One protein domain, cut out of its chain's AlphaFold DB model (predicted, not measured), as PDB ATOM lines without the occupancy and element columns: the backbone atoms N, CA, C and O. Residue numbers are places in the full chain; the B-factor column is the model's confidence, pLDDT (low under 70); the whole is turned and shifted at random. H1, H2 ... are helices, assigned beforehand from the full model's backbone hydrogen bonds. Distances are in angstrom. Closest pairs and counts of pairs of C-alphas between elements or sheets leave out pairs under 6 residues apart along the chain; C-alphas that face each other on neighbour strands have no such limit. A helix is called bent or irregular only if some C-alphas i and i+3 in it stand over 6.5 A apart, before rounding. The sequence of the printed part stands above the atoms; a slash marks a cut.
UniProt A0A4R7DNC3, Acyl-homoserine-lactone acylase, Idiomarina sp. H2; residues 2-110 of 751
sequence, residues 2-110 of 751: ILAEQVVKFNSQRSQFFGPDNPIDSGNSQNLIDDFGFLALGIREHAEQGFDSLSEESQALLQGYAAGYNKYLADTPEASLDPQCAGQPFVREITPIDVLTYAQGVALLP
ATOM      1  N   ILE A   2      33.240 168.111  24.931       88.81
ATOM      2  CA  ILE A   2      34.091 166.994  25.418       88.81
ATOM      3  C   ILE A   2      33.334 165.667  25.508       88.81
ATOM      4  O   ILE A   2      33.763 164.677  24.935       88.81
ATOM      5  N   LEU A   3      32.177 165.663  26.174       92.19
ATOM      6  CA  LEU A   3      31.379 164.448  26.333       92.19
ATOM      7  C   LEU A   3      30.939 163.838  24.990       92.19
ATOM      8  O   LEU A   3      30.987 162.626  24.844       92.19
ATOM      9  N   ALA A   4      30.558 164.658  24.001       94.56
ATOM     10  CA  ALA A   4      30.129 164.166  22.686       94.56
ATOM     11  C   ALA A   4      31.246 163.366  22.002       94.56
ATOM     12  O   ALA A   4      31.032 162.295  21.447       94.56
ATOM     13  N   GLU A   5      32.460 163.899  22.086       94.19
ATOM     14  CA  GLU A   5      33.653 163.300  21.513       94.19
ATOM     15  C   GLU A   5      34.104 162.050  22.283       94.19
ATOM     16  O   GLU A   5      34.470 161.047  21.680       94.19
ATOM     17  N   GLN A   6      34.008 162.055  23.610       94.50
ATOM     18  CA  GLN A   6      34.359 160.879  24.408       94.50
ATOM     19  C   GLN A   6      33.350 159.735  24.273       94.50
ATOM     20  O   GLN A   6      33.744 158.571  24.293       94.50
ATOM     21  N   VAL A   7      32.066 160.043  24.076       96.75
ATOM     22  CA  VAL A   7      31.057 159.035  23.718       96.75
ATOM     23  C   VAL A   7      31.436 158.356  22.402       96.75
ATOM     24  O   VAL A   7      31.351 157.139  22.296       96.75
ATOM     25  N   VAL A   8      31.915 159.115  21.413       97.31
ATOM     26  CA  VAL A   8      32.419 158.559  20.146       97.31
ATOM     27  C   VAL A   8      33.640 157.669  20.371       97.31
ATOM     28  O   VAL A   8      33.699 156.579  19.805       97.31
ATOM     29  N   LYS A   9      34.587 158.107  21.210       95.88
ATOM     30  CA  LYS A   9      35.791 157.343  21.571       95.88
ATOM     31  C   LYS A   9      35.453 155.955  22.102       95.88
ATOM     32  O   LYS A   9      35.877 154.964  21.524       95.88
ATOM     33  N   PHE A  10      34.715 155.881  23.205       96.50
ATOM     34  CA  PHE A  10      34.502 154.604  23.892       96.50
ATOM     35  C   PHE A  10      33.411 153.737  23.252       96.50
ATOM     36  O   PHE A  10      33.330 152.550  23.552       96.50
ATOM     37  N   ASN A  11      32.623 154.292  22.326       97.69
ATOM     38  CA  ASN A  11      31.777 153.509  21.424       97.69
ATOM     39  C   ASN A  11      32.539 152.949  20.205       97.69
ATOM     40  O   ASN A  11      31.899 152.371  19.328       97.69
ATOM     41  N   SER A  12      33.862 153.129  20.122       97.94
ATOM     42  CA  SER A  12      34.699 152.674  19.001       97.94
ATOM     43  C   SER A  12      34.300 153.274  17.649       97.94
ATOM     44  O   SER A  12      34.196 152.579  16.637       97.94
ATOM     45  N   GLN A  13      34.005 154.577  17.640       97.56
ATOM     46  CA  GLN A  13      33.531 155.306  16.461       97.56
ATOM     47  C   GLN A  13      34.475 156.439  16.034       97.56
ATOM     48  O   GLN A  13      34.108 157.244  15.175       97.56
ATOM     49  N   ARG A  14      35.684 156.563  16.595       95.81
ATOM     50  CA  ARG A  14      36.569 157.688  16.240       95.81
ATOM     51  C   ARG A  14      36.992 157.644  14.788       95.81
ATOM     52  O   ARG A  14      36.903 158.663  14.110       95.81
ATOM     53  N   SER A  15      37.356 156.475  14.288       95.56
ATOM     54  CA  SER A  15      37.732 156.257  12.893       95.56
ATOM     55  C   SER A  15      36.608 156.635  11.938       95.56
ATOM     56  O   SER A  15      36.862 157.181  10.865       95.56
ATOM     57  N   GLN A  16      35.354 156.417  12.344       95.81
ATOM     58  CA  GLN A  16      34.179 156.778  11.556       95.81
ATOM     59  C   GLN A  16      34.034 158.297  11.405       95.81
ATOM     60  O   GLN A  16      33.677 158.770  10.327       95.81
ATOM     61  N   PHE A  17      34.277 159.068  12.467       94.69
ATOM     62  CA  PHE A  17      34.026 160.514  12.461       94.69
ATOM     63  C   PHE A  17      35.267 161.354  12.147       94.69
ATOM     64  O   PHE A  17      35.152 162.373  11.467       94.69
ATOM     65  N   PHE A  18      36.443 160.923  12.593       92.94
ATOM     66  CA  PHE A  18      37.696 161.681  12.541       92.94
ATOM     67  C   PHE A  18      38.750 161.059  11.615       92.94
ATOM     68  O   PHE A  18      39.787 161.670  11.386       92.94
ATOM     69  N   GLY A  19      38.470 159.883  11.044       93.00
ATOM     70  CA  GLY A  19      39.444 159.119  10.267       93.00
ATOM     71  C   GLY A  19      40.384 158.295  11.153       93.00
ATOM     72  O   GLY A  19      40.333 158.399  12.382       93.00
ATOM     73  N   PRO A  20      41.227 157.442  10.544       91.56
ATOM     74  CA  PRO A  20      42.038 156.467  11.272       91.56
ATOM     75  C   PRO A  20      43.108 157.115  12.160       91.56
ATOM     76  O   PRO A  20      43.563 156.480  13.113       91.56
ATOM     77  N   ASP A  21      43.476 158.371  11.884       89.69
ATOM     78  CA  ASP A  21      44.639 159.005  12.490       89.69
ATOM     79  C   ASP A  21      44.313 159.928  13.672       89.69
ATOM     80  O   ASP A  21      43.337 160.682  13.646       89.69
ATOM     81  N   ASN A  22      45.181 159.938  14.687       86.94
ATOM     82  CA  ASN A  22      45.185 160.944  15.747       86.94
ATOM     83  C   ASN A  22      46.631 161.354  16.110       86.94
ATOM     84  O   ASN A  22      47.372 160.523  16.635       86.94
ATOM     85  N   PRO A  23      47.043 162.620  15.869       86.25
ATOM     86  CA  PRO A  23      46.253 163.723  15.302       86.25
ATOM     87  C   PRO A  23      45.700 163.431  13.897       86.25
ATOM     88  O   PRO A  23      46.265 162.617  13.171       86.25
ATOM     89  N   ILE A  24      44.600 164.086  13.506       85.69
ATOM     90  CA  ILE A  24      43.977 163.891  12.179       85.69
ATOM     91  C   ILE A  24      45.003 164.140  11.068       85.69
ATOM     92  O   ILE A  24      45.786 165.088  11.150       85.69
ATOM     93  N   ASP A  25      44.974 163.294  10.035       84.12
ATOM     94  CA  ASP A  25      45.844 163.335   8.850       84.12
ATOM     95  C   ASP A  25      47.354 163.234   9.150       84.12
ATOM     96  O   ASP A  25      48.192 163.558   8.304       84.12
ATOM     97  N   SER A  26      47.737 162.800  10.356       84.62
ATOM     98  CA  SER A  26      49.148 162.654  10.742       84.62
ATOM     99  C   SER A  26      49.803 161.375  10.208       84.62
ATOM    100  O   SER A  26      51.031 161.263  10.234       84.62
ATOM    101  N   GLY A  27      49.010 160.405   9.747       84.38
ATOM    102  CA  GLY A  27      49.451 159.037   9.485       84.38
ATOM    103  C   GLY A  27      49.676 158.203  10.750       84.38
ATOM    104  O   GLY A  27      50.138 157.075  10.636       84.38
ATOM    105  N   ASN A  28      49.410 158.733  11.950       86.25
ATOM    106  CA  ASN A  28      49.440 157.977  13.201       86.25
ATOM    107  C   ASN A  28      48.057 157.359  13.439       86.25
ATOM    108  O   ASN A  28      47.169 158.060  13.916       86.25
ATOM    109  N   SER A  29      47.885 156.065  13.156       90.62
ATOM    110  CA  SER A  29      46.587 155.366  13.173       90.62
ATOM    111  C   SER A  29      45.985 155.095  14.571       90.62
ATOM    112  O   SER A  29      45.306 154.089  14.779       90.62
ATOM    113  N   GLN A  30      46.209 155.966  15.557       90.94
ATOM    114  CA  GLN A  30      45.754 155.764  16.936       90.94
ATOM    115  C   GLN A  30      44.224 155.661  17.083       90.94
ATOM    116  O   GLN A  30      43.768 154.898  17.928       90.94
ATOM    117  N   ASN A  31      43.407 156.365  16.282       93.94
ATOM    118  CA  ASN A  31      41.942 156.204  16.369       93.94
ATOM    119  C   ASN A  31      41.518 154.789  15.968       93.94
ATOM    120  O   ASN A  31      40.651 154.200  16.607       93.94
ATOM    121  N   LEU A  32      42.149 154.250  14.923       93.94
ATOM    122  CA  LEU A  32      41.900 152.897  14.440       93.94
ATOM    123  C   LEU A  32      42.284 151.844  15.485       93.94
ATOM    124  O   LEU A  32      41.528 150.901  15.719       93.94
ATOM    125  N   ILE A  33      43.443 152.026  16.119       93.81
ATOM    126  CA  ILE A  33      43.939 151.161  17.196       93.81
ATOM    127  C   ILE A  33      42.996 151.200  18.398       93.81
ATOM    128  O   ILE A  33      42.580 150.147  18.878       93.81
ATOM    129  N   ASP A  34      42.625 152.399  18.854       94.38
ATOM    130  CA  ASP A  34      41.717 152.588  19.986       94.38
ATOM    131  C   ASP A  34      40.349 151.948  19.719       94.38
ATOM    132  O   ASP A  34      39.849 151.211  20.566       94.38
ATOM    133  N   ASP A  35      39.754 152.175  18.543       97.62
ATOM    134  CA  ASP A  35      38.424 151.648  18.219       97.62
ATOM    135  C   ASP A  35      38.401 150.111  18.268       97.62
ATOM    136  O   ASP A  35      37.540 149.525  18.933       97.62
ATOM    137  N   PHE A  36      39.363 149.443  17.619       97.81
ATOM    138  CA  PHE A  36      39.473 147.981  17.669       97.81
ATOM    139  C   PHE A  36      39.866 147.467  19.059       97.81
ATOM    140  O   PHE A  36      39.341 146.439  19.488       97.81
ATOM    141  N   GLY A  37      40.742 148.173  19.777       96.75
ATOM    142  CA  GLY A  37      41.131 147.835  21.144       96.75
ATOM    143  C   GLY A  37      39.945 147.874  22.110       96.75
ATOM    144  O   GLY A  37      39.720 146.920  22.850       96.75
ATOM    145  N   PHE A  38      39.119 148.920  22.059       97.94
ATOM    146  CA  PHE A  38      37.920 149.032  22.896       97.94
ATOM    147  C   PHE A  38      36.827 148.021  22.517       97.94
ATOM    148  O   PHE A  38      36.127 147.538  23.411       97.94
ATOM    149  N   LEU A  39      36.709 147.639  21.236       98.25
ATOM    150  CA  LEU A  39      35.836 146.531  20.817       98.25
ATOM    151  C   LEU A  39      36.334 145.184  21.337       98.25
ATOM    152  O   LEU A  39      35.534 144.381  21.813       98.25
ATOM    153  N   ALA A  40      37.645 144.943  21.292       98.25
ATOM    154  CA  ALA A  40      38.245 143.744  21.862       98.25
ATOM    155  C   ALA A  40      38.014 143.669  23.378       98.25
ATOM    156  O   ALA A  40      37.642 142.612  23.874       98.25
ATOM    157  N   LEU A  41      38.130 144.788  24.097       97.94
ATOM    158  CA  LEU A  41      37.784 144.872  25.521       97.94
ATOM    159  C   LEU A  41      36.273 144.791  25.796       97.94
ATOM    160  O   LEU A  41      35.875 144.645  26.945       97.94
ATOM    161  N   GLY A  42      35.416 144.901  24.781       97.44
ATOM    162  CA  GLY A  42      33.972 144.743  24.938       97.44
ATOM    163  C   GLY A  42      33.303 145.823  25.796       97.44
ATOM    164  O   GLY A  42      32.228 145.570  26.329       97.44
ATOM    165  N   ILE A  43      33.882 147.023  25.938       97.25
ATOM    166  CA  ILE A  43      33.372 148.073  26.853       97.25
ATOM    167  C   ILE A  43      31.889 148.370  26.580       97.25
ATOM    168  O   ILE A  43      31.052 148.354  27.482       97.25
ATOM    169  N   ARG A  44      31.539 148.601  25.310       97.69
ATOM    170  CA  ARG A  44      30.149 148.843  24.908       97.69
ATOM    171  C   ARG A  44      29.266 147.605  25.068       97.69
ATOM    172  O   ARG A  44      28.142 147.736  25.542       97.69
ATOM    173  N   GLU A  45      29.778 146.428  24.710       97.62
ATOM    174  CA  GLU A  45      29.068 145.149  24.854       97.62
ATOM    175  C   GLU A  45      28.668 144.915  26.324       97.62
ATOM    176  O   GLU A  45      27.516 144.596  26.618       97.62
ATOM    177  N   HIS A  46      29.586 145.160  27.262       97.31
ATOM    178  CA  HIS A  46      29.327 145.056  28.695       97.31
ATOM    179  C   HIS A  46      28.315 146.085  29.196       97.31
ATOM    180  O   HIS A  46      27.445 145.733  29.995       97.31
ATOM    181  N   ALA A  47      28.381 147.332  28.724       97.94
ATOM    182  CA  ALA A  47      27.394 148.350  29.071       97.94
ATOM    183  C   ALA A  47      25.977 147.946  28.620       97.94
ATOM    184  O   ALA A  47      25.028 148.061  29.393       97.94
ATOM    185  N   GLU A  48      25.827 147.427  27.400       98.00
ATOM    186  CA  GLU A  48      24.537 146.975  26.860       98.00
ATOM    187  C   GLU A  48      23.968 145.778  27.622       98.00
ATOM    188  O   GLU A  48      22.777 145.749  27.924       98.00
ATOM    189  N   GLN A  49      24.812 144.802  27.960       96.81
ATOM    190  CA  GLN A  49      24.391 143.601  28.685       96.81
ATOM    191  C   GLN A  49      24.110 143.874  30.169       96.81
ATOM    192  O   GLN A  49      23.273 143.203  30.771       96.81
ATOM    193  N   GLY A  50      24.824 144.831  30.767       96.19
ATOM    194  CA  GLY A  50      24.802 145.082  32.206       96.19
ATOM    195  C   GLY A  50      23.851 146.179  32.669       96.19
ATOM    196  O   GLY A  50      23.539 146.217  33.858       96.19
ATOM    197  N   PHE A  51      23.363 147.054  31.784       97.38
ATOM    198  CA  PHE A  51      22.552 148.213  32.186       97.38
ATOM    199  C   PHE A  51      21.325 147.835  33.028       97.38
ATOM    200  O   PHE A  51      21.097 148.430  34.078       97.38
ATOM    201  N   ASP A  52      20.588 146.799  32.623       96.75
ATOM    202  CA  ASP A  52      19.380 146.350  33.330       96.75
ATOM    203  C   ASP A  52      19.680 145.711  34.701       96.75
ATOM    204  O   ASP A  52      18.767 145.515  35.504       96.75
ATOM    205  N   SER A  53      20.948 145.381  34.980       95.75
ATOM    206  CA  SER A  53      21.398 144.851  36.276       95.75
ATOM    207  C   SER A  53      21.826 145.933  37.271       95.75
ATOM    208  O   SER A  53      21.992 145.633  38.453       95.75
ATOM    209  N   LEU A  54      21.985 147.182  36.813       97.31
ATOM    210  CA  LEU A  54      22.270 148.322  37.681       97.31
ATOM    211  C   LEU A  54      21.106 148.578  38.643       97.31
ATOM    212  O   LEU A  54      19.950 148.281  38.327       97.31
ATOM    213  N   SER A  55      21.397 149.203  39.786       97.31
ATOM    214  CA  SER A  55      20.352 149.674  40.695       97.31
ATOM    215  C   SER A  55      19.384 150.634  39.981       97.31
ATOM    216  O   SER A  55      19.760 151.336  39.038       97.31
ATOM    217  N   GLU A  56      18.128 150.699  40.442       97.12
ATOM    218  CA  GLU A  56      17.139 151.648  39.901       97.12
ATOM    219  C   GLU A  56      17.651 153.094  39.957       97.12
ATOM    220  O   GLU A  56      17.386 153.897  39.063       97.12
ATOM    221  N   GLU A  57      18.429 153.416  40.990       94.06
ATOM    222  CA  GLU A  57      19.041 154.724  41.165       94.06
ATOM    223  C   GLU A  57      20.132 155.001  40.126       94.06
ATOM    224  O   GLU A  57      20.115 156.053  39.484       94.06
ATOM    225  N   SER A  58      21.038 154.049  39.909       96.62
ATOM    226  CA  SER A  58      22.068 154.149  38.878       96.62
ATOM    227  C   SER A  58      21.450 154.294  37.483       96.62
ATOM    228  O   SER A  58      21.868 155.152  36.703       96.62
ATOM    229  N   GLN A  59      20.395 153.535  37.175       97.88
ATOM    230  CA  GLN A  59      19.661 153.683  35.914       97.88
ATOM    231  C   GLN A  59      19.015 155.071  35.789       97.88
ATOM    232  O   GLN A  59      19.146 155.715  34.746       97.88
ATOM    233  N   ALA A  60      18.355 155.558  36.845       95.69
ATOM    234  CA  ALA A  60      17.707 156.868  36.855       95.69
ATOM    235  C   ALA A  60      18.711 158.020  36.688       95.69
ATOM    236  O   ALA A  60      18.444 158.962  35.940       95.69
ATOM    237  N   LEU A  61      19.880 157.931  37.327       96.00
ATOM    238  CA  LEU A  61      20.967 158.898  37.172       96.00
ATOM    239  C   LEU A  61      21.437 158.976  35.715       96.00
ATOM    240  O   LEU A  61      21.518 160.067  35.146       96.00
ATOM    241  N   LEU A  62      21.711 157.827  35.094       97.50
ATOM    242  CA  LEU A  62      22.183 157.754  33.709       97.50
ATOM    243  C   LEU A  62      21.129 158.257  32.717       97.50
ATOM    244  O   LEU A  62      21.455 158.992  31.782       97.50
ATOM    245  N   GLN A  63      19.861 157.911  32.944       97.31
ATOM    246  CA  GLN A  63      18.730 158.407  32.159       97.31
ATOM    247  C   GLN A  63      18.567 159.921  32.283       97.31
ATOM    248  O   GLN A  63      18.476 160.609  31.265       97.31
ATOM    249  N   GLY A  64      18.579 160.449  33.507       95.31
ATOM    250  CA  GLY A  64      18.463 161.882  33.766       95.31
ATOM    251  C   GLY A  64      19.610 162.679  33.148       95.31
ATOM    252  O   GLY A  64      19.371 163.712  32.520       95.31
ATOM    253  N   TYR A  65      20.845 162.178  33.254       95.81
ATOM    254  CA  TYR A  65      22.023 162.830  32.681       95.81
ATOM    255  C   TYR A  65      21.975 162.873  31.148       95.81
ATOM    256  O   TYR A  65      22.153 163.941  30.556       95.81
ATOM    257  N   ALA A  66      21.657 161.746  30.497       97.06
ATOM    258  CA  ALA A  66      21.490 161.688  29.045       97.06
ATOM    259  C   ALA A  66      20.354 162.610  28.566       97.06
ATOM    260  O   ALA A  66      20.530 163.378  27.620       97.06
ATOM    261  N   ALA A  67      19.211 162.611  29.261       96.88
ATOM    262  CA  ALA A  67      18.087 163.487  28.942       96.88
ATOM    263  C   ALA A  67      18.441 164.977  29.101       96.88
ATOM    264  O   ALA A  67      18.054 165.792  28.264       96.88
ATOM    265  N   GLY A  68      19.211 165.340  30.132       95.06
ATOM    266  CA  GLY A  68      19.718 166.700  30.333       95.06
ATOM    267  C   GLY A  68      20.652 167.154  29.210       95.06
ATOM    268  O   GLY A  68      20.489 168.257  28.684       95.06
ATOM    269  N   TYR A  69      21.580 166.289  28.785       95.19
ATOM    270  CA  TYR A  69      22.447 166.550  27.633       95.19
ATOM    271  C   TYR A  69      21.634 166.742  26.343       95.19
ATOM    272  O   TYR A  69      21.818 167.735  25.636       95.19
ATOM    273  N   ASN A  70      20.700 165.831  26.057       96.00
ATOM    274  CA  ASN A  70      19.871 165.882  24.849       96.00
ATOM    275  C   ASN A  70      18.986 167.132  24.836       96.00
ATOM    276  O   ASN A  70      18.867 167.795  23.808       96.00
ATOM    277  N   LYS A  71      18.431 167.513  25.993       95.06
ATOM    278  CA  LYS A  71      17.675 168.758  26.142       95.06
ATOM    279  C   LYS A  71      18.540 169.985  25.866       95.06
ATOM    280  O   LYS A  71      18.094 170.874  25.150       95.06
ATOM    281  N   TYR A  72      19.766 170.036  26.393       93.81
ATOM    282  CA  TYR A  72      20.687 171.133  26.096       93.81
ATOM    283  C   TYR A  72      20.965 171.236  24.593       93.81
ATOM    284  O   TYR A  72      20.925 172.336  24.045       93.81
ATOM    285  N   LEU A  73      21.186 170.106  23.916       94.19
ATOM    286  CA  LEU A  73      21.401 170.080  22.469       94.19
ATOM    287  C   LEU A  73      20.160 170.532  21.679       94.19
ATOM    288  O   LEU A  73      20.300 171.246  20.692       94.19
ATOM    289  N   ALA A  74      18.957 170.154  22.116       93.88
ATOM    290  CA  ALA A  74      17.703 170.532  21.466       93.88
ATOM    291  C   ALA A  74      17.333 172.013  21.669       93.88
ATOM    292  O   ALA A  74      16.821 172.657  20.752       93.88
ATOM    293  N   ASP A  75      17.587 172.556  22.863       93.38
ATOM    294  CA  ASP A  75      17.221 173.930  23.228       93.38
ATOM    295  C   ASP A  75      18.269 174.966  22.784       93.38
ATOM    296  O   ASP A  75      17.946 176.149  22.635       93.38
ATOM    297  N   THR A  76      19.522 174.549  22.576       91.94
ATOM    298  CA  THR A  76      20.628 175.450  22.224       91.94
ATOM    299  C   THR A  76      20.767 175.564  20.705       91.94
ATOM    300  O   THR A  76      21.043 174.567  20.040       91.94
ATOM    301  N   PRO A  77      20.636 176.770  20.118       92.06
ATOM    302  CA  PRO A  77      20.898 176.965  18.697       92.06
ATOM    303  C   PRO A  77      22.321 176.535  18.329       92.06
ATOM    304  O   PRO A  77      23.260 176.838  19.057       92.06
ATOM    305  N   GLU A  78      22.503 175.926  17.155       89.94
ATOM    306  CA  GLU A  78      23.818 175.456  16.686       89.94
ATOM    307  C   GLU A  78      24.895 176.556  16.727       89.94
ATOM    308  O   GLU A  78      26.019 176.308  17.145       89.94
ATOM    309  N   ALA A  79      24.533 177.795  16.378       88.12
ATOM    310  CA  ALA A  79      25.432 178.953  16.415       88.12
ATOM    311  C   ALA A  79      25.872 179.380  17.833       88.12
ATOM    312  O   ALA A  79      26.724 180.256  17.965       88.12
ATOM    313  N   SER A  80      25.260 178.816  18.875       88.69
ATOM    314  CA  SER A  80      25.593 179.026  20.288       88.69
ATOM    315  C   SER A  80      26.309 177.826  20.913       88.69
ATOM    316  O   SER A  80      26.652 177.884  22.090       88.69
ATOM    317  N   LEU A  81      26.518 176.744  20.156       88.31
ATOM    318  CA  LEU A  81      27.391 175.650  20.569       88.31
ATOM    319  C   LEU A  81      28.857 176.043  20.362       88.31
ATOM    320  O   LEU A  81      29.168 176.912  19.546       88.31
ATOM    321  N   ASP A  82      29.750 175.345  21.066       87.06
ATOM    322  CA  ASP A  82      31.194 175.501  20.894       87.06
ATOM    323  C   ASP A  82      31.561 175.390  19.395       87.06
ATOM    324  O   ASP A  82      31.264 174.362  18.769       87.06
ATOM    325  N   PRO A  83      32.197 176.415  18.798       86.50
ATOM    326  CA  PRO A  83      32.515 176.440  17.373       86.50
ATOM    327  C   PRO A  83      33.379 175.269  16.902       86.50
ATOM    328  O   PRO A  83      33.365 174.948  15.715       86.50
ATOM    329  N   GLN A  84      34.136 174.631  17.800       86.00
ATOM    330  CA  GLN A  84      34.953 173.466  17.459       86.00
ATOM    331  C   GLN A  84      34.113 172.198  17.231       86.00
ATOM    332  O   GLN A  84      34.619 171.237  16.652       86.00
ATOM    333  N   CYS A  85      32.844 172.165  17.662       90.25
ATOM    334  CA  CYS A  85      31.949 171.025  17.441       90.25
ATOM    335  C   CYS A  85      30.574 171.380  16.854       90.25
ATOM    336  O   CYS A  85      29.824 170.473  16.494       90.25
ATOM    337  N   ALA A  86      30.217 172.660  16.750       90.88
ATOM    338  CA  ALA A  86      28.954 173.100  16.167       90.88
ATOM    339  C   ALA A  86      28.744 172.514  14.754       90.88
ATOM    340  O   ALA A  86      29.652 172.523  13.918       90.88
ATOM    341  N   GLY A  87      27.554 171.954  14.514       90.69
ATOM    342  CA  GLY A  87      27.161 171.360  13.228       90.69
ATOM    343  C   GLY A  87      27.849 170.037  12.872       90.69
ATOM    344  O   GLY A  87      27.612 169.497  11.790       90.69
ATOM    345  N   GLN A  88      28.702 169.495  13.748       93.06
ATOM    346  CA  GLN A  88      29.403 168.244  13.477       93.06
ATOM    347  C   GLN A  88      28.490 167.026  13.695       93.06
ATOM    348  O   GLN A  88      27.762 166.978  14.686       93.06
ATOM    349  N   PRO A  89      28.564 165.988  12.839       93.38
ATOM    350  CA  PRO A  89      27.649 164.840  12.886       93.38
ATOM    351  C   PRO A  89      27.790 163.975  14.146       93.38
ATOM    352  O   PRO A  89      26.881 163.220  14.483       93.38
ATOM    353  N   PHE A  90      28.925 164.071  14.839       94.38
ATOM    354  CA  PHE A  90      29.156 163.364  16.094       94.38
ATOM    355  C   PHE A  90      28.534 164.074  17.310       94.38
ATOM    356  O   PHE A  90      28.434 163.479  18.382       94.38
ATOM    357  N   VAL A  91      28.101 165.332  17.162       96.00
ATOM    358  CA  VAL A  91      27.316 166.044  18.177       96.00
ATOM    359  C   VAL A  91      25.853 165.672  17.977       96.00
ATOM    360  O   VAL A  91      25.142 166.252  17.161       96.00
ATOM    361  N   ARG A  92      25.428 164.645  18.707       95.75
ATOM    362  CA  ARG A  92      24.114 164.012  18.584       95.75
ATOM    363  C   ARG A  92      23.536 163.710  19.955       95.75
ATOM    364  O   ARG A  92      24.260 163.725  20.945       95.75
ATOM    365  N   GLU A  93      22.251 163.376  19.989       96.81
ATOM    366  CA  GLU A  93      21.653 162.799  21.187       96.81
ATOM    367  C   GLU A  93      22.410 161.535  21.629       96.81
ATOM    368  O   GLU A  93      22.870 160.726  20.806       96.81
ATOM    369  N   ILE A  94      22.532 161.386  22.944       97.81
ATOM    370  CA  ILE A  94      23.167 160.255  23.613       97.81
ATOM    371  C   ILE A  94      22.133 159.451  24.397       97.81
ATOM    372  O   ILE A  94      21.073 159.948  24.785       97.81
ATOM    373  N   THR A  95      22.456 158.190  24.637       98.12
ATOM    374  CA  THR A  95      21.644 157.246  25.405       98.12
ATOM    375  C   THR A  95      22.242 157.010  26.797       98.12
ATOM    376  O   THR A  95      23.427 157.268  27.005       98.12
ATOM    377  N   PRO A  96      21.478 156.459  27.758       97.94
ATOM    378  CA  PRO A  96      22.027 156.051  29.056       97.94
ATOM    379  C   PRO A  96      23.167 155.031  28.922       97.94
ATOM    380  O   PRO A  96      24.116 155.060  29.702       97.94
ATOM    381  N   ILE A  97      23.107 154.172  27.897       98.38
ATOM    382  CA  ILE A  97      24.177 153.215  27.604       98.38
ATOM    383  C   ILE A  97      25.442 153.943  27.148       98.38
ATOM    384  O   ILE A  97      26.520 153.560  27.571       98.38
ATOM    385  N   ASP A  98      25.343 155.026  26.368       98.50
ATOM    386  CA  ASP A  98      26.525 155.818  25.981       98.50
ATOM    387  C   ASP A  98      27.237 156.409  27.207       98.50
ATOM    388  O   ASP A  98      28.466 156.446  27.263       98.50
ATOM    389  N   VAL A  99      26.466 156.830  28.215       97.56
ATOM    390  CA  VAL A  99      27.005 157.350  29.479       97.56
ATOM    391  C   VAL A  99      27.655 156.231  30.303       97.56
ATOM    392  O   VAL A  99      28.743 156.432  30.845       97.56
ATOM    393  N   LEU A 100      27.042 155.043  30.364       97.69
ATOM    394  CA  LEU A 100      27.632 153.871  31.023       97.69
ATOM    395  C   LEU A 100      28.917 153.412  30.317       97.69
ATOM    396  O   LEU A 100      29.927 153.201  30.985       97.69
ATOM    397  N   THR A 101      28.911 153.324  28.983       97.94
ATOM    398  CA  THR A 101      30.096 153.011  28.169       97.94
ATOM    399  C   THR A 101      31.219 154.003  28.447       97.94
ATOM    400  O   THR A 101      32.357 153.591  28.656       97.94
ATOM    401  N   TYR A 102      30.911 155.306  28.507       96.06
ATOM    402  CA  TYR A 102      31.899 156.328  28.848       96.06
ATOM    403  C   TYR A 102      32.505 156.102  30.240       96.06
ATOM    404  O   TYR A 102      33.726 156.083  30.377       96.06
ATOM    405  N   ALA A 103      31.677 155.888  31.266       95.25
ATOM    406  CA  ALA A 103      32.161 155.684  32.631       95.25
ATOM    407  C   ALA A 103      33.006 154.408  32.781       95.25
ATOM    408  O   ALA A 103      34.040 154.437  33.447       95.25
ATOM    409  N   GLN A 104      32.615 153.313  32.124       95.44
ATOM    410  CA  GLN A 104      33.421 152.090  32.080       95.44
ATOM    411  C   GLN A 104      34.741 152.310  31.336       95.44
ATOM    412  O   GLN A 104      35.787 151.867  31.796       95.44
ATOM    413  N   GLY A 105      34.725 153.071  30.241       94.56
ATOM    414  CA  GLY A 105      35.939 153.478  29.539       94.56
ATOM    415  C   GLY A 105      36.901 154.290  30.409       94.56
ATOM    416  O   GLY A 105      38.104 154.026  30.417       94.56
ATOM    417  N   VAL A 106      36.374 155.239  31.192       92.25
ATOM    418  CA  VAL A 106      37.153 156.017  32.171       92.25
ATOM    419  C   VAL A 106      37.751 155.114  33.253       92.25
ATOM    420  O   VAL A 106      38.918 155.288  33.599       92.25
ATOM    421  N   ALA A 107      36.999 154.126  33.746       92.56
ATOM    422  CA  ALA A 107      37.473 153.179  34.758       92.56
ATOM    423  C   ALA A 107      38.677 152.336  34.298       92.56
ATOM    424  O   ALA A 107      39.478 151.923  35.131       92.56
ATOM    425  N   LEU A 108      38.823 152.122  32.988       93.50
ATOM    426  CA  LEU A 108      39.914 151.344  32.390       93.50
ATOM    427  C   LEU A 108      41.140 152.180  32.007       93.50
ATOM    428  O   LEU A 108      42.152 151.603  31.615       93.50
ATOM    429  N   LEU A 109      41.078 153.518  32.084       88.81
ATOM    430  CA  LEU A 109      42.212 154.397  31.747       88.81
ATOM    431  C   LEU A 109      43.525 154.035  32.465       88.81
ATOM    432  O   LEU A 109      44.555 154.080  31.804       88.81
ATOM    433  N   PRO A 110      43.539 153.659  33.757       87.00
ATOM    434  CA  PRO A 110      44.761 153.223  34.440       87.00
ATOM    435  C   PRO A 110      45.042 151.717  34.317       87.00
ATOM    436  O   PRO A 110      45.861 151.182  35.058       87.00
TER     437      PRO A 110
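AT A GLANCE: This is residues 2 to 110 of the 751 residues of the protein "Acyl-homoserine-lactone acylase" of Idiomarina sp. H2 (UniProt A0A4R7DNC3). In a flat triangle, H3 and H4 follow one another along one side and long H5 makes a second; H1 and H6 meet inside, and H2 packs on H3. The printed part has 109 residues, with six named helices in order H1 to H6 and no named strand; its class is all helix, with 68 of the 109 printed residues in the named helices, and it is compact, with a radius of gyration of the C-alphas of 14.8 A and spans of 45 by 38 by 21 A.

IN THESE COORDINATES: Find C-alpha 2 at (34.091, 166.994, 25.418), where H1, residues 2 to 10, 12.5 A, begins. Next come H2, residues 14 to 18, 5.6 A; H3, residues 30 to 40, 15.0 A; irregular H4, residues 43 to 53, 15.6 A, with C-alphas 49 and 52 7.4 A apart; H5, residues 56 to 75, 27.8 A; and H6, residues 96 to 107, 16.7 A, which ends with C-alpha 107 at (37.473, 153.179, 34.758).

HOW THE PARTS SIT: Start at the hub, H6. Its closest C-alphas to H4 are Thr 101 and Arg 44, 5.3 A, at a steep tilt of 61 degrees, opposite ways. Residues 96 to 100 alone touch H5, by its residues 59 to 66 alone, closest C-alphas Pro 96 and Leu 62, 5.0 A. H1 touches H6 about perpendicular, 79 degrees, with C-alphas Phe 10 and Tyr 102 closest, 5.9 A. H2 touches H3, C-alphas Ser 15 and Asn 31 being closest, 5.5 A. Every O i to N i+4 pair is within hydrogen-bond range in H1, H2, H3, H5 and H6, and 5 of 7 in H4.

THE WHOLE: The C-alphas of Gly 27 and Glu 56 are farthest apart, 45.0 A. The links H2 to H3 and H5 to H6 are long; the printed part has no cut, and no printed residue is under 70 in pLDDT.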